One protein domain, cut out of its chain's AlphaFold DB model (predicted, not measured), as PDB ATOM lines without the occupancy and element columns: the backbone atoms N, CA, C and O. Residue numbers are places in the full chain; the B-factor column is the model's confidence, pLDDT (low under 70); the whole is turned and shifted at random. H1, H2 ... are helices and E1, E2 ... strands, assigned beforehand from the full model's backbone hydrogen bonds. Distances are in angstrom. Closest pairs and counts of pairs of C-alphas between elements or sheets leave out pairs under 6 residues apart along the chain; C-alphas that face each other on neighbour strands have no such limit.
ATOM      1  N   ASP A   5      48.726  35.941   4.394       96.56
ATOM      2  CA  ASP A   5      47.876  36.879   5.151       96.56
ATOM      3  C   ASP A   5      46.660  37.354   4.340       96.56
ATOM      4  O   ASP A   5      45.560  37.521   4.872       96.56
ATOM      5  N   VAL A   6      46.842  37.510   3.024       96.88
ATOM      6  CA  VAL A   6      45.782  37.920   2.099       96.88
ATOM      7  C   VAL A   6      45.024  36.716   1.554       96.88
ATOM      8  O   VAL A   6      43.793  36.712   1.551       96.88
ATOM      9  N   ARG A   7      45.721  35.681   1.072       96.00
ATOM     10  CA  ARG A   7      45.094  34.507   0.445       96.00
ATOM     11  C   ARG A   7      44.231  33.736   1.444       96.00
ATOM     12  O   ARG A   7      43.173  33.247   1.049       96.00
ATOM     13  N   LYS A   8      44.639  33.673   2.717       95.69
ATOM     14  CA  LYS A   8      43.927  32.989   3.814       95.69
ATOM     15  C   LYS A   8      43.517  31.559   3.443       95.69
ATOM     16  O   LYS A   8      42.370  31.169   3.607       95.69
ATOM     17  N   GLY A   9      44.432  30.818   2.818       91.69
ATOM     18  CA  GLY A   9      44.186  29.433   2.406       91.69
ATOM     19  C   GLY A   9      43.234  29.242   1.217       91.69
ATOM     20  O   GLY A   9      43.091  28.118   0.764       91.69
ATOM     21  N   ARG A  10      42.636  30.298   0.652       95.56
ATOM     22  CA  ARG A  10      41.704  30.179  -0.483       95.56
ATOM     23  C   ARG A  10      42.400  29.725  -1.769       95.56
ATOM     24  O   ARG A  10      43.607  29.936  -1.955       95.56
ATOM     25  N   HIS A  11      41.599  29.147  -2.658       95.31
ATOM     26  CA  HIS A  11      42.000  28.607  -3.955       95.31
ATOM     27  C   HIS A  11      41.161  29.223  -5.080       95.31
ATOM     28  O   HIS A  11      40.076  29.743  -4.834       95.31
ATOM     29  N   CYS A  12      41.672  29.152  -6.309       96.50
ATOM     30  CA  CYS A  12      40.941  29.543  -7.511       96.50
ATOM     31  C   CYS A  12      40.700  28.312  -8.381       96.50
ATOM     32  O   CYS A  12      41.591  27.471  -8.517       96.50
ATOM     33  N   ILE A  13      39.539  28.260  -9.027       96.56
ATOM     34  CA  ILE A  13      39.296  27.327 -10.125       96.56
ATOM     35  C   ILE A  13      40.087  27.810 -11.342       96.56
ATOM     36  O   ILE A  13      40.155  29.010 -11.621       96.56
ATOM     37  N   ARG A  14      40.693  26.871 -12.067       96.25
ATOM     38  CA  ARG A  14      41.367  27.132 -13.338       96.25
ATOM     39  C   ARG A  14      41.032  26.040 -14.356       96.25
ATOM     40  O   ARG A  14      40.912  24.881 -13.959       96.25
ATOM     41  N   PRO A  15      40.917  26.365 -15.651       96.12
ATOM     42  CA  PRO A  15      40.764  25.348 -16.680       96.12
ATOM     43  C   PRO A  15      42.104  24.649 -16.979       96.12
ATOM     44  O   PRO A  15      43.180  25.135 -16.612       96.12
ATOM     45  N   GLU A  16      42.036  23.512 -17.672       95.00
ATOM     46  CA  GLU A  16      43.214  22.836 -18.236       95.00
ATOM     47  C   GLU A  16      43.793  23.636 -19.415       95.00
ATOM     48  O   GLU A  16      44.990  23.899 -19.456       95.00
ATOM     49  N   ILE A  17      42.930  24.085 -20.336       96.00
ATOM     50  CA  ILE A  17      43.298  24.946 -21.468       96.00
ATOM     51  C   ILE A  17      42.778  26.359 -21.198       96.00
ATOM     52  O   ILE A  17      41.613  26.547 -20.835       96.00
ATOM     53  N   SER A  18      43.643  27.361 -21.359       96.62
ATOM     54  CA  SER A  18      43.333  28.742 -20.993       96.62
ATOM     55  C   SER A  18      42.191  29.328 -21.827       96.62
ATOM     56  O   SER A  18      42.071  29.067 -23.020       96.62
ATOM     57  N   ARG A  19      41.369  30.177 -21.201       96.62
ATOM     58  CA  ARG A  19      40.302  30.952 -21.868       96.62
ATOM     59  C   ARG A  19      40.710  32.385 -22.199       96.62
ATOM     60  O   ARG A  19      39.931  33.135 -22.767       96.62
ATOM     61  N   SER A  20      41.941  32.740 -21.861       95.81
ATOM     62  CA  SER A  20      42.565  34.015 -22.188       95.81
ATOM     63  C   SER A  20      43.998  33.773 -22.639       95.81
ATOM     64  O   SER A  20      44.673  32.881 -22.121       95.81
ATOM     65  N   PHE A  21      44.491  34.604 -23.541       94.38
ATOM     66  CA  PHE A  21      45.900  34.653 -23.906       94.38
ATOM     67  C   PHE A  21      46.383  36.096 -23.815       94.38
ATOM     68  O   PHE A  21      45.578  37.026 -23.763       94.38
ATOM     69  N   THR A  22      47.697  36.277 -23.755       92.38
ATOM     70  CA  THR A  22      48.311  37.600 -23.822       92.38
ATOM     71  C   THR A  22      49.066  37.735 -25.134       92.38
ATOM     72  O   THR A  22      49.763  36.811 -25.547       92.38
ATOM     73  N   PHE A  23      48.921  38.889 -25.776       90.94
ATOM     74  CA  PHE A  23      49.649  39.283 -26.985       90.94
ATOM     75  C   PHE A  23      50.632  40.437 -26.719       90.94
ATOM     76  O   PHE A  23      51.382  40.827 -27.607       90.94
ATOM     77  N   GLY A  24      50.629  40.996 -25.503       87.88
ATOM     78  CA  GLY A  24      51.472  42.127 -25.121       87.88
ATOM     79  C   GLY A  24      52.875  41.679 -24.730       87.88
ATOM     80  O   GLY A  24      53.133  41.424 -23.553       87.88
ATOM     81  N   GLU A  25      53.764  41.567 -25.716       87.56
ATOM     82  CA  GLU A  25      55.190  41.312 -25.483       87.56
ATOM     83  C   GLU A  25      55.869  42.502 -24.794       87.56
ATOM     84  O   GLU A  25      56.601  42.331 -23.816       87.56
ATOM     85  N   GLU A  26      55.585  43.709 -25.275       87.81
ATOM     86  CA  GLU A  26      56.088  44.953 -24.709       87.81
ATOM     87  C   GLU A  26      55.145  45.460 -23.618       87.81
ATOM     88  O   GLU A  26      53.928  45.552 -23.789       87.81
ATOM     89  N   GLY A  27      55.710  45.783 -22.460       86.06
ATOM     90  CA  GLY A  27      54.952  46.271 -21.319       86.06
ATOM     91  C   GLY A  27      55.863  46.601 -20.146       86.06
ATOM     92  O   GLY A  27      57.085  46.524 -20.244       86.06
ATOM     93  N   VAL A  28      55.255  46.923 -19.004       86.94
ATOM     94  CA  VAL A  28      55.968  47.408 -17.805       86.94
ATOM     95  C   VAL A  28      57.058  46.442 -17.319       86.94
ATOM     96  O   VAL A  28      58.053  46.866 -16.743       86.94
ATOM     97  N   SER A  29      56.907  45.138 -17.570       81.25
ATOM     98  CA  SER A  29      57.879  44.116 -17.165       81.25
ATOM     99  C   SER A  29      58.960  43.804 -18.210       81.25
ATOM    100  O   SER A  29      59.656  42.802 -18.055       81.25
ATOM    101  N   GLY A  30      59.065  44.571 -19.301       78.12
ATOM    102  CA  GLY A  30      60.129  44.416 -20.304       78.12
ATOM    103  C   GLY A  30      60.141  43.073 -21.052       78.12
ATOM    104  O   GLY A  30      61.197  42.611 -21.469       78.12
ATOM    105  N   GLY A  31      58.995  42.392 -21.165       77.12
ATOM    106  CA  GLY A  31      58.824  41.201 -22.015       77.12
ATOM    107  C   GLY A  31      59.568  39.916 -21.614       77.12
ATOM    108  O   GLY A  31      59.331  38.872 -22.224       77.12
ATOM    109  N   GLN A  32      60.406  39.920 -20.570       75.00
ATOM    110  CA  GLN A  32      61.267  38.778 -20.208       75.00
ATOM    111  C   GLN A  32      60.494  37.458 -20.013       75.00
ATOM    112  O   GLN A  32      60.880  36.415 -20.538       75.00
ATOM    113  N   PHE A  33      59.364  37.499 -19.301       80.62
ATOM    114  CA  PHE A  33      58.526  36.316 -19.056       80.62
ATOM    115  C   PHE A  33      57.590  35.976 -20.220       80.62
ATOM    116  O   PHE A  33      57.040  34.871 -20.267       80.62
ATOM    117  N   PHE A  34      57.393  36.910 -21.155       87.06
ATOM    118  CA  PHE A  34      56.463  36.731 -22.260       87.06
ATOM    119  C   PHE A  34      56.963  35.654 -23.220       87.06
ATOM    120  O   PHE A  34      56.317  34.617 -23.359       87.06
ATOM    121  N   LYS A  35      58.160  35.841 -23.792       84.44
ATOM    122  CA  LYS A  35      58.743  34.907 -24.775       84.44
ATOM    123  C   LYS A  35      58.983  33.513 -24.208       84.44
ATOM    124  O   LYS A  35      58.806  32.510 -24.896       84.44
ATOM    125  N   GLN A  36      59.407  33.445 -22.949       84.81
ATOM    126  CA  GLN A  36      59.766  32.175 -22.324       84.81
ATOM    127  C   GLN A  36      58.529  31.348 -21.972       84.81
ATOM    128  O   GLN A  36      58.543  30.133 -22.188       84.81
ATOM    129  N   HIS A  37      57.465  32.002 -21.485       86.25
ATOM    130  CA  HIS A  37      56.313  31.313 -20.913       86.25
ATOM    131  C   HIS A  37      54.957  31.853 -21.381       86.25
ATOM    132  O   HIS A  37      54.169  31.086 -21.928       86.25
ATOM    133  N   LEU A  38      54.646  33.137 -21.155       90.81
ATOM    134  CA  LEU A  38      53.262  33.625 -21.289       90.81
ATOM    135  C   LEU A  38      52.739  33.559 -22.729       90.81
ATOM    136  O   LEU A  38      51.590  33.177 -22.932       90.81
ATOM    137  N   GLY A  39      53.584  33.867 -23.714       89.94
ATOM    138  CA  GLY A  39      53.230  33.815 -25.135       89.94
ATOM    139  C   GLY A  39      53.020  32.395 -25.671       89.94
ATOM    140  O   GLY A  39      52.475  32.229 -26.754       89.94
ATOM    141  N   LYS A  40      53.415  31.360 -24.916       91.19
ATOM    142  CA  LYS A  40      53.244  29.945 -25.293       91.19
ATOM    143  C   LYS A  40      51.971  29.315 -24.720       91.19
ATOM    144  O   LYS A  40      51.708  28.140 -24.961       91.19
ATOM    145  N   ILE A  41      51.194  30.057 -23.928       93.62
ATOM    146  CA  ILE A  41      49.957  29.543 -23.333       93.62
ATOM    147  C   ILE A  41      48.909  29.369 -24.435       93.62
ATOM    148  O   ILE A  41      48.502  30.336 -25.075       93.62
ATOM    149  N   LYS A  42      48.437  28.132 -24.621       94.44
ATOM    150  CA  LYS A  42      47.395  27.811 -25.598       94.44
ATOM    151  C   LYS A  42      46.066  28.467 -25.212       94.44
ATOM    152  O   LYS A  42      45.533  28.202 -24.130       94.44
ATOM    153  N   LEU A  43      45.519  29.264 -26.129       96.62
ATOM    154  CA  LEU A  43      44.122  29.681 -26.084       96.62
ATOM    155  C   LEU A  43      43.241  28.509 -26.507       96.62
ATOM    156  O   LEU A  43      43.476  27.877 -27.534       96.62
ATOM    157  N   ASN A  44      42.217  28.229 -25.714       96.69
ATOM    158  CA  ASN A  44      41.195  27.280 -26.094       96.69
ATOM    159  C   ASN A  44      40.262  27.894 -27.151       96.69
ATOM    160  O   ASN A  44      39.561  28.863 -26.867       96.69
ATOM    161  N   ASP A  45      40.149  27.237 -28.295       96.19
ATOM    162  CA  ASP A  45      39.296  27.577 -29.440       96.19
ATOM    163  C   ASP A  45      37.965  26.796 -29.488       96.19
ATOM    164  O   ASP A  45      37.055  27.160 -30.224       96.19
ATOM    165  N   VAL A  46      37.802  25.763 -28.657       97.12
ATOM    166  CA  VAL A  46      36.577  24.945 -28.563       97.12
ATOM    167  C   VAL A  46      35.576  25.480 -27.523       97.12
ATOM    168  O   VAL A  46      35.888  25.622 -26.333       97.12
ATOM    169  N   MET A  47      34.329  25.727 -27.924       96.00
ATOM    170  CA  MET A  47      33.271  26.113 -26.982       96.00
ATOM    171  C   MET A  47      32.963  24.969 -26.003       96.00
ATOM    172  O   MET A  47      32.785  23.826 -26.408       96.00
ATOM    173  N   VAL A  48      32.893  25.284 -24.706       96.19
ATOM    174  CA  VAL A  48      32.499  24.335 -23.655       96.19
ATOM    175  C   VAL A  48      31.277  24.890 -22.943       96.19
ATOM    176  O   VAL A  48      31.324  25.992 -22.397       96.19
ATOM    177  N   ASP A  49      30.193  24.120 -22.947       96.69
ATOM    178  CA  ASP A  49      28.982  24.436 -22.198       96.69
ATOM    179  C   ASP A  49      29.149  23.984 -20.742       96.69
ATOM    180  O   ASP A  49      28.864  22.837 -20.386       96.69
ATOM    181  N   TRP A  50      29.661  24.891 -19.906       95.06
ATOM    182  CA  TRP A  50      29.921  24.641 -18.485       95.06
ATOM    183  C   TRP A  50      28.660  24.343 -17.675       95.06
ATOM    184  O   TRP A  50      28.760  23.660 -16.661       95.06
ATOM    185  N   SER A  51      27.487  24.792 -18.130       95.25
ATOM    186  CA  SER A  51      26.215  24.507 -17.451       95.25
ATOM    187  C   SER A  51      25.835  23.024 -17.506       95.25
ATOM    188  O   SER A  51      25.063  22.555 -16.675       95.25
ATOM    189  N   LYS A  52      26.411  22.284 -18.463       97.00
ATOM    190  CA  LYS A  52      26.190  20.847 -18.669       97.00
ATOM    191  C   LYS A  52      27.310  19.962 -18.116       97.00
ATOM    192  O   LYS A  52      27.219  18.745 -18.243       97.00
ATOM    193  N   GLN A  53      28.378  20.540 -17.568       96.25
ATOM    194  CA  GLN A  53      29.494  19.762 -17.024       96.25
ATOM    195  C   GLN A  53      29.239  19.407 -15.560       96.25
ATOM    196  O   GLN A  53      28.815  20.257 -14.779       96.25
ATOM    197  N   ASP A  54      29.574  18.179 -15.164       96.81
ATOM    198  CA  ASP A  54      29.649  17.832 -13.747       96.81
ATOM    199  C   ASP A  54      30.931  18.417 -13.133       96.81
ATOM    200  O   ASP A  54      32.052  17.978 -13.402       96.81
ATOM    201  N   LEU A  55      30.748  19.439 -12.299       96.75
ATOM    202  CA  LEU A  55      31.811  20.132 -11.573       96.75
ATOM    203  C   LEU A  55      31.721  19.893 -10.060       96.75
ATOM    204  O   LEU A  55      32.313  20.644  -9.285       96.75
ATOM    205  N   SER A  56      30.993  18.861  -9.621       97.12
ATOM    206  CA  SER A  56      30.794  18.534  -8.200       97.12
ATOM    207  C   SER A  56      32.114  18.362  -7.439       97.12
ATOM    208  O   SER A  56      32.253  18.838  -6.313       97.12
ATOM    209  N   HIS A  57      33.134  17.799  -8.091       97.31
ATOM    210  CA  HIS A  57      34.487  17.662  -7.546       97.31
ATOM    211  C   HIS A  57      35.195  19.004  -7.262       97.31
ATOM    212  O   HIS A  57      36.190  19.024  -6.548       97.31
ATOM    213  N   LEU A  58      34.703  20.129  -7.794       97.06
ATOM    214  CA  LEU A  58      35.222  21.480  -7.536       97.06
ATOM    215  C   LEU A  58      34.402  22.248  -6.487       97.06
ATOM    216  O   LEU A  58      34.756  23.379  -6.152       97.06
ATOM    217  N   ALA A  59      33.312  21.665  -5.973       95.81
ATOM    218  CA  ALA A  59      32.363  22.359  -5.101       95.81
ATOM    219  C   ALA A  59      32.960  22.757  -3.742       95.81
ATOM    220  O   ALA A  59      32.520  23.724  -3.122       95.81
ATOM    221  N   SER A  60      33.965  22.022  -3.262       96.94
ATOM    222  CA  SER A  60      34.670  22.334  -2.021       96.94
ATOM    223  C   SER A  60      36.113  21.838  -2.061       96.94
ATOM    224  O   SER A  60      36.469  20.985  -2.871       96.94
ATOM    225  N   ALA A  61      36.942  22.349  -1.147       96.00
ATOM    226  CA  ALA A  61      38.306  21.854  -0.980       96.00
ATOM    227  C   ALA A  61      38.332  20.356  -0.639       96.00
ATOM    228  O   ALA A  61      39.157  19.642  -1.189       96.00
ATOM    229  N   GLN A  62      37.398  19.876   0.190       97.12
ATOM    230  CA  GLN A  62      37.317  18.459   0.554       97.12
ATOM    231  C   GLN A  62      36.949  17.580  -0.649       97.12
ATOM    232  O   GLN A  62      37.623  16.592  -0.910       97.12
ATOM    233  N   ALA A  63      35.936  17.976  -1.429       98.12
ATOM    234  CA  ALA A  63      35.545  17.237  -2.631       98.12
ATOM    235  C   ALA A  63      36.701  17.143  -3.643       98.12
ATOM    236  O   ALA A  63      36.912  16.099  -4.265       98.12
ATOM    237  N   PHE A  64      37.483  18.219  -3.776       97.94
ATOM    238  CA  PHE A  64      38.649  18.226  -4.650       97.94
ATOM    239  C   PHE A  64      39.824  17.418  -4.080       97.94
ATOM    240  O   PHE A  64      40.499  16.724  -4.840       97.94
ATOM    241  N   ASP A  65      40.047  17.468  -2.762       97.50
ATOM    242  CA  ASP A  65      41.029  16.638  -2.054       97.50
ATOM    243  C   ASP A  65      40.744  15.143  -2.293       97.50
ATOM    244  O   ASP A  65      41.658  14.394  -2.658       97.50
ATOM    245  N   ASP A  66      39.483  14.718  -2.170       97.81
ATOM    246  CA  ASP A  66      39.050  13.330  -2.380       97.81
ATOM    247  C   ASP A  66      39.217  12.897  -3.845       97.81
ATOM    248  O   ASP A  66      39.807  11.847  -4.130       97.81
ATOM    249  N   TYR A  67      38.769  13.738  -4.785       98.00
ATOM    250  CA  TYR A  67      38.943  13.513  -6.221       98.00
ATOM    251  C   TYR A  67      40.421  13.352  -6.589       98.00
ATOM    252  O   TYR A  67      40.813  12.347  -7.187       98.00
ATOM    253  N   LEU A  68      41.266  14.312  -6.206       97.69
ATOM    254  CA  LEU A  68      42.677  14.315  -6.577       97.69
ATOM    255  C   LEU A  68      43.447  13.172  -5.899       97.69
ATOM    256  O   LEU A  68      44.331  12.580  -6.520       97.69
ATOM    257  N   THR A  69      43.075  12.803  -4.671       97.81
ATOM    258  CA  THR A  69      43.623  11.620  -3.991       97.81
ATOM    259  C   THR A  69      43.289  10.336  -4.744       97.81
ATOM    260  O   THR A  69      44.173   9.502  -4.947       97.81
ATOM    261  N   SER A  70      42.042  10.177  -5.196       97.56
ATOM    262  CA  SER A  70      41.630   9.031  -6.015       97.56
ATOM    263  C   SER A  70      42.420   8.965  -7.327       97.56
ATOM    264  O   SER A  70      42.995   7.923  -7.652       97.56
ATOM    265  N   GLN A  71      42.559  10.102  -8.022       97.69
ATOM    266  CA  GLN A  71      43.356  10.201  -9.247       97.69
ATOM    267  C   GLN A  71      44.803   9.754  -9.022       97.69
ATOM    268  O   GLN A  71      45.297   8.895  -9.749       97.69
ATOM    269  N   LEU A  72      45.461  10.266  -7.979       97.69
ATOM    270  CA  LEU A  72      46.834   9.895  -7.636       97.69
ATOM    271  C   LEU A  72      46.964   8.412  -7.277       97.69
ATOM    272  O   LEU A  72      47.870   7.751  -7.766       97.69
ATOM    273  N   ARG A  73      46.055   7.851  -6.478       96.75
ATOM    274  CA  ARG A  73      46.116   6.423  -6.115       96.75
ATOM    275  C   ARG A  73      45.918   5.497  -7.314       96.75
ATOM    276  O   ARG A  73      46.514   4.427  -7.349       96.75
ATOM    277  N   SER A  74      45.103   5.907  -8.284       96.56
ATOM    278  CA  SER A  74      44.854   5.137  -9.510       96.56
ATOM    279  C   SER A  74      45.955   5.273 -10.570       96.56
ATOM    280  O   SER A  74      46.043   4.446 -11.476       96.56
ATOM    281  N   ALA A  75      46.787   6.314 -10.479       97.75
ATOM    282  CA  ALA A  75      47.806   6.618 -11.473       97.75
ATOM    283  C   ALA A  75      49.026   5.693 -11.347       97.75
ATOM    284  O   ALA A  75      49.504   5.407 -10.242       97.75
ATOM    285  N   ALA A  76      49.582   5.281 -12.488       97.12
ATOM    286  CA  ALA A  76      50.792   4.468 -12.515       97.12
ATOM    287  C   ALA A  76      52.005   5.301 -12.074       97.12
ATOM    288  O   ALA A  76      52.283   6.362 -12.640       97.12
ATOM    289  N   ALA A  77      52.713   4.820 -11.052       97.38
ATOM    290  CA  ALA A  77      53.924   5.448 -10.541       97.38
ATOM    291  C   ALA A  77      55.083   5.238 -11.514       97.38
ATOM    292  O   ALA A  77      55.383   4.104 -11.895       97.38
ATOM    293  N   ILE A  78      55.734   6.329 -11.911       97.25
ATOM    294  CA  ILE A  78      56.930   6.288 -12.751       97.25
ATOM    295  C   ILE A  78      57.960   7.313 -12.272       97.25
ATOM    296  O   ILE A  78      57.627   8.306 -11.620       97.25
ATOM    297  N   ASN A  79      59.213   7.100 -12.664       95.88
ATOM    298  CA  ASN A  79      60.265   8.099 -12.519       95.88
ATOM    299  C   ASN A  79      60.244   9.077 -13.702       95.88
ATOM    300  O   ASN A  79      59.844   8.717 -14.813       95.88
ATOM    301  N   VAL A  80      60.688  10.315 -13.468       95.75
ATOM    302  CA  VAL A  80      60.652  11.390 -14.473       95.75
ATOM    303  C   VAL A  80      61.479  11.061 -15.717       95.75
ATOM    304  O   VAL A  80      61.110  11.451 -16.823       95.75
ATOM    305  N   GLU A  81      62.551  10.290 -15.561       95.44
ATOM    306  CA  GLU A  81      63.437   9.849 -16.640       95.44
ATOM    307  C   GLU A  81      62.715   8.923 -17.625       95.44
ATOM    308  O   GLU A  81      63.017   8.925 -18.816       95.44
ATOM    309  N   ASN A  82      61.712   8.183 -17.147       96.00
ATOM    310  CA  ASN A  82      60.960   7.223 -17.949       96.00
ATOM    311  C   ASN A  82      59.756   7.855 -18.655       96.00
ATOM    312  O   ASN A  82      59.082   7.169 -19.412       96.00
ATOM    313  N   VAL A  83      59.450   9.137 -18.437       96.50
ATOM    314  CA  VAL A  83      58.188   9.731 -18.913       96.50
ATOM    315  C   VAL A  83      57.999   9.649 -20.432       96.50
ATOM    316  O   VAL A  83      56.880   9.464 -20.908       96.50
ATOM    317  N   ASP A  84      59.086   9.735 -21.199       96.38
ATOM    318  CA  ASP A  84      59.018   9.709 -22.661       96.38
ATOM    319  C   ASP A  84      58.825   8.299 -23.228       96.38
ATOM    320  O   ASP A  84      58.306   8.168 -24.334       96.38
ATOM    321  N   SER A  85      59.128   7.234 -22.471       96.94
ATOM    322  CA  SER A  85      58.817   5.862 -22.909       96.94
ATOM    323  C   SER A  85      57.308   5.591 -22.950       96.94
ATOM    324  O   SER A  85      56.860   4.664 -23.624       96.94
ATOM    325  N   TYR A  86      56.514   6.441 -22.290       96.31
ATOM    326  CA  TYR A  86      55.054   6.397 -22.301       96.31
ATOM    327  C   TYR A  86      54.419   7.242 -23.412       96.31
ATOM    328  O   TYR A  86      53.190   7.331 -23.473       96.31
ATOM    329  N   ALA A  87      55.196   7.893 -24.284       95.12
ATOM    330  CA  ALA A  87      54.644   8.707 -25.365       95.12
ATOM    331  C   ALA A  87      53.643   7.904 -26.225       95.12
ATOM    332  O   ALA A  87      53.916   6.777 -26.629       95.12
ATOM    333  N   GLY A  88      52.455   8.468 -26.472       93.62
ATOM    334  CA  GLY A  88      51.399   7.832 -27.271       93.62
ATOM    335  C   GLY A  88      50.543   6.787 -26.541       93.62
ATOM    336  O   GLY A  88      49.578   6.294 -27.116       93.62
ATOM    337  N   GLN A  89      50.835   6.457 -25.278       95.62
ATOM    338  CA  GLN A  89      50.144   5.369 -24.568       95.62
ATOM    339  C   GLN A  89      48.833   5.776 -23.875       95.62
ATOM    340  O   GLN A  89      48.143   4.918 -23.322       95.62
ATOM    341  N   SER A  90      48.492   7.067 -23.879       96.69
ATOM    342  CA  SER A  90      47.286   7.628 -23.244       96.69
ATOM    343  C   SER A  90      47.056   7.151 -21.798       96.69
ATOM    344  O   SER A  90      45.965   6.721 -21.425       96.69
ATOM    345  N   LYS A  91      48.108   7.188 -20.975       97.31
ATOM    346  CA  LYS A  91      48.092   6.744 -19.573       97.31
ATOM    347  C   LYS A  91      47.846   7.891 -18.598       97.31
ATOM    348  O   LYS A  91      48.115   9.057 -18.892       97.31
ATOM    349  N   VAL A  92      47.396   7.523 -17.399       98.12
ATOM    350  CA  VAL A  92      47.396   8.387 -16.216       98.12
ATOM    351  C   VAL A  92      48.581   7.989 -15.342       98.12
ATOM    352  O   VAL A  92      48.667   6.855 -14.871       98.12
ATOM    353  N   LEU A  93      49.512   8.918 -15.170       98.12
ATOM    354  CA  LEU A  93      50.815   8.703 -14.557       98.12
ATOM    355  C   LEU A  93      50.984   9.632 -13.358       98.12
ATOM    356  O   LEU A  93      50.460  10.751 -13.338       98.12
ATOM    357  N   ARG A  94      51.764   9.192 -12.377       97.88
ATOM    358  CA  ARG A  94      52.221  10.037 -11.275       97.88
ATOM    359  C   ARG A  94      53.730   9.973 -11.137       97.88
ATOM    360  O   ARG A  94      54.339   8.928 -11.357       97.88
ATOM    361  N   ILE A  95      54.306  11.121 -10.811       97.56
ATOM    362  CA  ILE A  95      55.742  11.297 -10.631       97.56
ATOM    363  C   ILE A  95      55.941  12.017  -9.304       97.56
ATOM    364  O   ILE A  95      55.562  13.185  -9.165       97.56
ATOM    365  N   GLU A  96      56.534  11.324  -8.340       96.81
ATOM    366  CA  GLU A  96      56.997  11.939  -7.104       96.81
ATOM    367  C   GLU A  96      58.215  12.823  -7.407       96.81
ATOM    368  O   GLU A  96      59.146  12.407  -8.101       96.81
ATOM    369  N   TYR A  97      58.221  14.049  -6.889       94.31
ATOM    370  CA  TYR A  97      59.381  14.927  -6.944       94.31
ATOM    371  C   TYR A  97      59.735  15.466  -5.558       94.31
ATOM    372  O   TYR A  97      58.878  15.736  -4.715       94.31
ATOM    373  N   GLU A  98      61.032  15.666  -5.342       93.00
ATOM    374  CA  GLU A  98      61.555  16.344  -4.161       93.00
ATOM    375  C   GLU A  98      61.633  17.853  -4.400       93.00
ATOM    376  O   GLU A  98      61.990  18.304  -5.495       93.00
ATOM    377  N   ASP A  99      61.387  18.649  -3.358       90.50
ATOM    378  CA  ASP A  99      61.420  20.110  -3.458       90.50
ATOM    379  C   ASP A  99      62.762  20.630  -3.993       90.50
ATOM    380  O   ASP A  99      62.782  21.519  -4.849       90.50
ATOM    381  N   ALA A 100      63.871  20.014  -3.570       92.62
ATOM    382  CA  ALA A 100      65.221  20.344  -4.026       92.62
ATOM    383  C   ALA A 100      65.429  20.107  -5.534       92.62
ATOM    384  O   ALA A 100      66.205  20.816  -6.174       92.62
ATOM    385  N   LYS A 101      64.710  19.143  -6.123       93.19
ATOM    386  CA  LYS A 101      64.813  18.766  -7.542       93.19
ATOM    387  C   LYS A 101      63.746  19.428  -8.416       93.19
ATOM    388  O   LYS A 101      63.796  19.293  -9.640       93.19
ATOM    389  N   TYR A 102      62.814  20.189  -7.832       94.44
ATOM    390  CA  TYR A 102      61.682  20.760  -8.566       94.44
ATOM    391  C   TYR A 102      62.105  21.599  -9.778       94.44
ATOM    392  O   TYR A 102      61.468  21.512 -10.819       94.44
ATOM    393  N   LYS A 103      63.192  22.378  -9.690       94.81
ATOM    394  CA  LYS A 103      63.654  23.197 -10.826       94.81
ATOM    395  C   LYS A 103      63.997  22.350 -12.058       94.81
ATOM    396  O   LYS A 103      63.629  22.731 -13.165       94.81
ATOM    397  N   ALA A 104      64.643  21.198 -11.864       95.69
ATOM    398  CA  ALA A 104      64.978  20.277 -12.950       95.69
ATOM    399  C   ALA A 104      63.717  19.614 -13.530       95.69
ATOM    400  O   ALA A 104      63.552  19.548 -14.749       95.69
ATOM    401  N   VAL A 105      62.783  19.205 -12.664       96.00
ATOM    402  CA  VAL A 105      61.483  18.656 -13.084       96.00
ATOM    403  C   VAL A 105      60.675  19.696 -13.867       96.00
ATOM    404  O   VAL A 105      60.147  19.400 -14.936       96.00
ATOM    405  N   ALA A 106      60.624  20.940 -13.391       95.50
ATOM    406  CA  ALA A 106      59.944  22.032 -14.076       95.50
ATOM    407  C   ALA A 106      60.545  22.278 -15.464       95.50
ATOM    408  O   ALA A 106      59.803  22.391 -16.437       95.50
ATOM    409  N   GLN A 107      61.875  22.278 -15.577       94.25
ATOM    410  CA  GLN A 107      62.558  22.421 -16.859       94.25
ATOM    411  C   GLN A 107      62.210  21.283 -17.830       94.25
ATOM    412  O   GLN A 107      61.917  21.566 -18.992       94.25
ATOM    413  N   LYS A 108      62.164  20.025 -17.363       95.62
ATOM    414  CA  LYS A 108      61.774  18.863 -18.184       95.62
ATOM    415  C   LYS A 108      60.404  19.054 -18.838       95.62
ATOM    416  O   LYS A 108      60.254  18.782 -20.026       95.62
ATOM    417  N   PHE A 109      59.433  19.558 -18.082       95.44
ATOM    418  CA  PHE A 109      58.056  19.757 -18.545       95.44
ATOM    419  C   PHE A 109      57.782  21.170 -19.084       95.44
ATOM    420  O   PHE A 109      56.626  21.528 -19.306       95.44
ATOM    421  N   SER A 110      58.818  21.995 -19.292       92.56
ATOM    422  CA  SER A 110      58.684  23.405 -19.707       92.56
ATOM    423  C   SER A 110      57.766  24.246 -18.799       92.56
ATOM    424  O   SER A 110      57.139  25.214 -19.236       92.56
ATOM    425  N   LEU A 111      57.690  23.886 -17.518       93.94
ATOM    426  CA  LEU A 111      56.960  24.624 -16.495       93.94
ATOM    427  C   LEU A 111      57.777  25.826 -16.011       93.94
ATOM    428  O   LEU A 111      59.003  25.862 -16.103       93.94
ATOM    429  N   MET A 112      57.087  26.808 -15.432       92.12
ATOM    430  CA  MET A 112      57.759  27.895 -14.723       92.12
ATOM    431  C   MET A 112      58.389  27.348 -13.424       92.12
ATOM    432  O   MET A 112      57.662  26.794 -12.588       92.12
ATOM    433  N   PRO A 113      59.711  27.504 -13.218       93.25
ATOM    434  CA  PRO A 113      60.393  26.993 -12.028       93.25
ATOM    435  C   PRO A 113      60.226  27.905 -10.803       93.25
ATOM    436  O   PRO A 113      60.692  27.556  -9.720       93.25
ATOM    437  N   ASP A 114      59.614  29.083 -10.967       91.56
ATOM    438  CA  ASP A 114      59.420  30.046  -9.891       91.56
ATOM    439  C   ASP A 114      58.270  29.656  -8.955       91.56
ATOM    440  O   ASP A 114      57.292  28.998  -9.321       91.56
ATOM    441  N   GLU A 115      58.368  30.147  -7.729       92.44
ATOM    442  CA  GLU A 115      57.312  30.074  -6.734       92.44
ATOM    443  C   GLU A 115      57.014  31.461  -6.173       92.44
ATOM    444  O   GLU A 115      57.791  32.415  -6.306       92.44
ATOM    445  N   LYS A 116      55.842  31.588  -5.557       93.00
ATOM    446  CA  LYS A 116      55.455  32.772  -4.795       93.00
ATOM    447  C   LYS A 116      54.964  32.299  -3.443       93.00
ATOM    448  O   LYS A 116      53.990  31.555  -3.395       93.00
ATOM    449  N   GLU A 117      55.620  32.747  -2.373       93.00
ATOM    450  CA  GLU A 117      55.233  32.406  -0.994       93.00
ATOM    451  C   GLU A 117      55.263  30.887  -0.739       93.00
ATOM    452  O   GLU A 117      54.333  30.331  -0.159       93.00
ATOM    453  N   GLY A 118      56.279  30.196  -1.276       90.19
ATOM    454  CA  GLY A 118      56.399  28.733  -1.212       90.19
ATOM    455  C   GLY A 118      55.386  27.964  -2.072       90.19
ATOM    456  O   GLY A 118      55.312  26.741  -2.003       90.19
ATOM    457  N   VAL A 119      54.571  28.657  -2.880       93.19
ATOM    458  CA  VAL A 119      53.571  28.032  -3.755       93.19
ATOM    459  C   VAL A 119      54.034  28.079  -5.207       93.19
ATOM    460  O   VAL A 119      54.158  29.147  -5.818       93.19
ATOM    461  N   ARG A 120      54.241  26.893  -5.781       95.19
ATOM    462  CA  ARG A 120      54.558  26.693  -7.199       95.19
ATOM    463  C   ARG A 120      53.371  27.026  -8.085       95.19
ATOM    464  O   ARG A 120      52.210  26.812  -7.712       95.19
ATOM    465  N   ARG A 121      53.661  27.511  -9.292       94.12
ATOM    466  CA  ARG A 121      52.634  27.801 -10.300       94.12
ATOM    467  C   ARG A 121      51.770  26.563 -10.547       94.12
ATOM    468  O   ARG A 121      52.283  25.461 -10.666       94.12
ATOM    469  N   MET A 122      50.456  26.769 -10.638       94.50
ATOM    470  CA  MET A 122      49.465  25.731 -10.970       94.50
ATOM    471  C   MET A 122      49.338  24.579  -9.963       94.50
ATOM    472  O   MET A 122      48.589  23.639 -10.241       94.50
ATOM    473  N   SER A 123      50.019  24.660  -8.815       95.81
ATOM    474  CA  SER A 123      50.002  23.605  -7.807       95.81
ATOM    475  C   SER A 123      48.815  23.715  -6.851       95.81
ATOM    476  O   SER A 123      48.364  24.809  -6.499       95.81
ATOM    477  N   TYR A 124      48.340  22.561  -6.399       96.62
ATOM    478  CA  TYR A 124      47.380  22.410  -5.314       96.62
ATOM    479  C   TYR A 124      47.941  21.388  -4.325       96.62
ATOM    480  O   TYR A 124      48.207  20.255  -4.708       96.62
ATOM    481  N   ARG A 125      48.205  21.808  -3.080       94.56
ATOM    482  CA  ARG A 125      48.887  20.986  -2.055       94.56
ATOM    483  C   ARG A 125      50.195  20.329  -2.537       94.56
ATOM    484  O   ARG A 125      50.506  19.211  -2.156       94.56
ATOM    485  N   GLY A 126      50.957  21.021  -3.386       94.44
ATOM    486  CA  GLY A 126      52.197  20.484  -3.962       94.44
ATOM    487  C   GLY A 126      51.994  19.556  -5.165       94.44
ATOM    488  O   GLY A 126      52.971  19.117  -5.755       94.44
ATOM    489  N   VAL A 127      50.752  19.305  -5.586       97.44
ATOM    490  CA  VAL A 127      50.452  18.516  -6.785       97.44
ATOM    491  C   VAL A 127      50.275  19.436  -7.985       97.44
ATOM    492  O   VAL A 127      49.511  20.401  -7.925       97.44
ATOM    493  N   ILE A 128      50.962  19.138  -9.085       97.62
ATOM    494  CA  ILE A 128      50.874  19.864 -10.353       97.62
ATOM    495  C   ILE A 128      50.333  18.903 -11.417       97.62
ATOM    496  O   ILE A 128      51.087  18.081 -11.946       97.62
ATOM    497  N   PRO A 129      49.031  18.988 -11.742       97.31
ATOM    498  CA  PRO A 129      48.468  18.250 -12.858       97.31
ATOM    499  C   PRO A 129      48.833  18.923 -14.184       97.31
ATOM    500  O   PRO A 129      48.652  20.139 -14.338       97.31
ATOM    501  N   LEU A 130      49.313  18.122 -15.134       96.94
ATOM    502  CA  LEU A 130      49.678  18.536 -16.486       96.94
ATOM    503  C   LEU A 130      49.411  17.421 -17.501       96.94
ATOM    504  O   LEU A 130      49.163  16.271 -17.139       96.94
ATOM    505  N   SER A 131      49.492  17.769 -18.779       96.25
ATOM    506  CA  SER A 131      49.443  16.813 -19.883       96.25
ATOM    507  C   SER A 131      50.802  16.787 -20.590       96.25
ATOM    508  O   SER A 131      51.388  17.843 -20.831       96.25
ATOM    509  N   TRP A 132      51.320  15.595 -20.894       96.25
ATOM    510  CA  TRP A 132      52.596  15.399 -21.596       96.25
ATOM    511  C   TRP A 132      52.429  14.334 -22.672       96.25
ATOM    512  O   TRP A 132      52.043  13.201 -22.374       96.25
ATOM    513  N   HIS A 133      52.698  14.698 -23.927       94.31
ATOM    514  CA  HIS A 133      52.282  13.913 -25.093       94.31
ATOM    515  C   HIS A 133      50.773  13.611 -25.015       94.31
ATOM    516  O   HIS A 133      49.963  14.531 -24.956       94.31
ATOM    517  N   THR A 134      50.390  12.335 -24.967       95.38
ATOM    518  CA  THR A 134      49.000  11.873 -24.804       95.38
ATOM    519  C   THR A 134      48.631  11.553 -23.352       95.38
ATOM    520  O   THR A 134      47.523  11.098 -23.092       95.38
ATOM    521  N   ASN A 135      49.562  11.698 -22.407       97.50
ATOM    522  CA  ASN A 135      49.399  11.209 -21.040       97.50
ATOM    523  C   ASN A 135      48.970  12.319 -20.083       97.50
ATOM    524  O   ASN A 135      49.440  13.457 -20.172       97.50
ATOM    525  N   ARG A 136      48.149  11.951 -19.098       97.88
ATOM    526  CA  ARG A 136      47.864  12.776 -17.923       97.88
ATOM    527  C   ARG A 136      48.935  12.509 -16.876       97.88
ATOM    528  O   ARG A 136      49.130  11.362 -16.490       97.88
ATOM    529  N   ILE A 137      49.601  13.554 -16.403       98.19
ATOM    530  CA  ILE A 137      50.643  13.454 -15.382       98.19
ATOM    531  C   ILE A 137      50.231  14.246 -14.149       98.19
ATOM    532  O   ILE A 137      49.847  15.414 -14.238       98.19
ATOM    533  N   TYR A 138      50.379  13.619 -12.990       98.19
ATOM    534  CA  TYR A 138      50.338  14.280 -11.698       98.19
ATOM    535  C   TYR A 138      51.747  14.303 -11.104       98.19
ATOM    536  O   TYR A 138      52.233  13.293 -10.594       98.19
ATOM    537  N   LEU A 139      52.414  15.458 -11.173       97.62
ATOM    538  CA  LEU A 139      53.620  15.677 -10.376       97.62
ATOM    539  C   LEU A 139      53.179  15.878  -8.932       97.62
ATOM    540  O   LEU A 139      52.322  16.729  -8.696       97.62
ATOM    541  N   HIS A 140      53.727  15.139  -7.976       96.81
ATOM    542  CA  HIS A 140      53.346  15.282  -6.573       96.81
ATOM    543  C   HIS A 140      54.552  15.252  -5.644       96.81
ATOM    544  O   HIS A 140      55.601  14.705  -5.969       96.81
ATOM    545  N   THR A 141      54.390  15.843  -4.466       93.75
ATOM    546  CA  THR A 141      55.343  15.696  -3.370       93.75
ATOM    547  C   THR A 141      54.992  14.459  -2.546       93.75
ATOM    548  O   THR A 141      53.868  13.956  -2.583       93.75
TER     549      THR A 141
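This is residues 5 to 141 of the 150 residues of a protein of Symbiodinium natans (UniProt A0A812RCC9). There is little regular structure: a small, twisted three-strand sheet has H2 over one face and H3 over the other, with long loops around it and H1 away from it. The 137 printed residues, under half in named elements, run H1 H2 H3 E1 H4 E2 E3, class mixed; the mixed sheet's order is E1 E3 E2. It is compact, radius of gyration of the C-alphas 16.3 A, spanning 44 by 39 by 37 A.

H1, residues 32 to 36, is not on the sheet. H2, residues 61 to 74, is on it at a height of 11.7 A; H3, residues 80 to 86, is on the opposite face at 9.1 A. E1, residues 92 to 96, is parallel to E3, residues 135 to 140, with N 93 and O 136 2.8 A apart. H4, residues 99 to 108, only grazes the sheet. E2, residues 128 to 132, forms an antiparallel hairpin with E3; N 130 and O 137 are 2.9 A apart. In H2 every O i to N i+4 pair is within hydrogen-bond range; H4 has 4 of 6, H1 0 of 1 and H3 0 of 3, with O i to N i+3 pairs 0 of 2 in H1 and 3 of 4 in H3.

H2 is 19.9 A long from C-alpha 61 at (38.306, 21.854, -0.980); E3 is 15.5 A long, ending at C-alpha 140 (53.346, 15.282, -6.573).

The printed part has no cut; the links H1 to H2 and H4 to E2 are long, and no printed residue is under 70 in pLDDT.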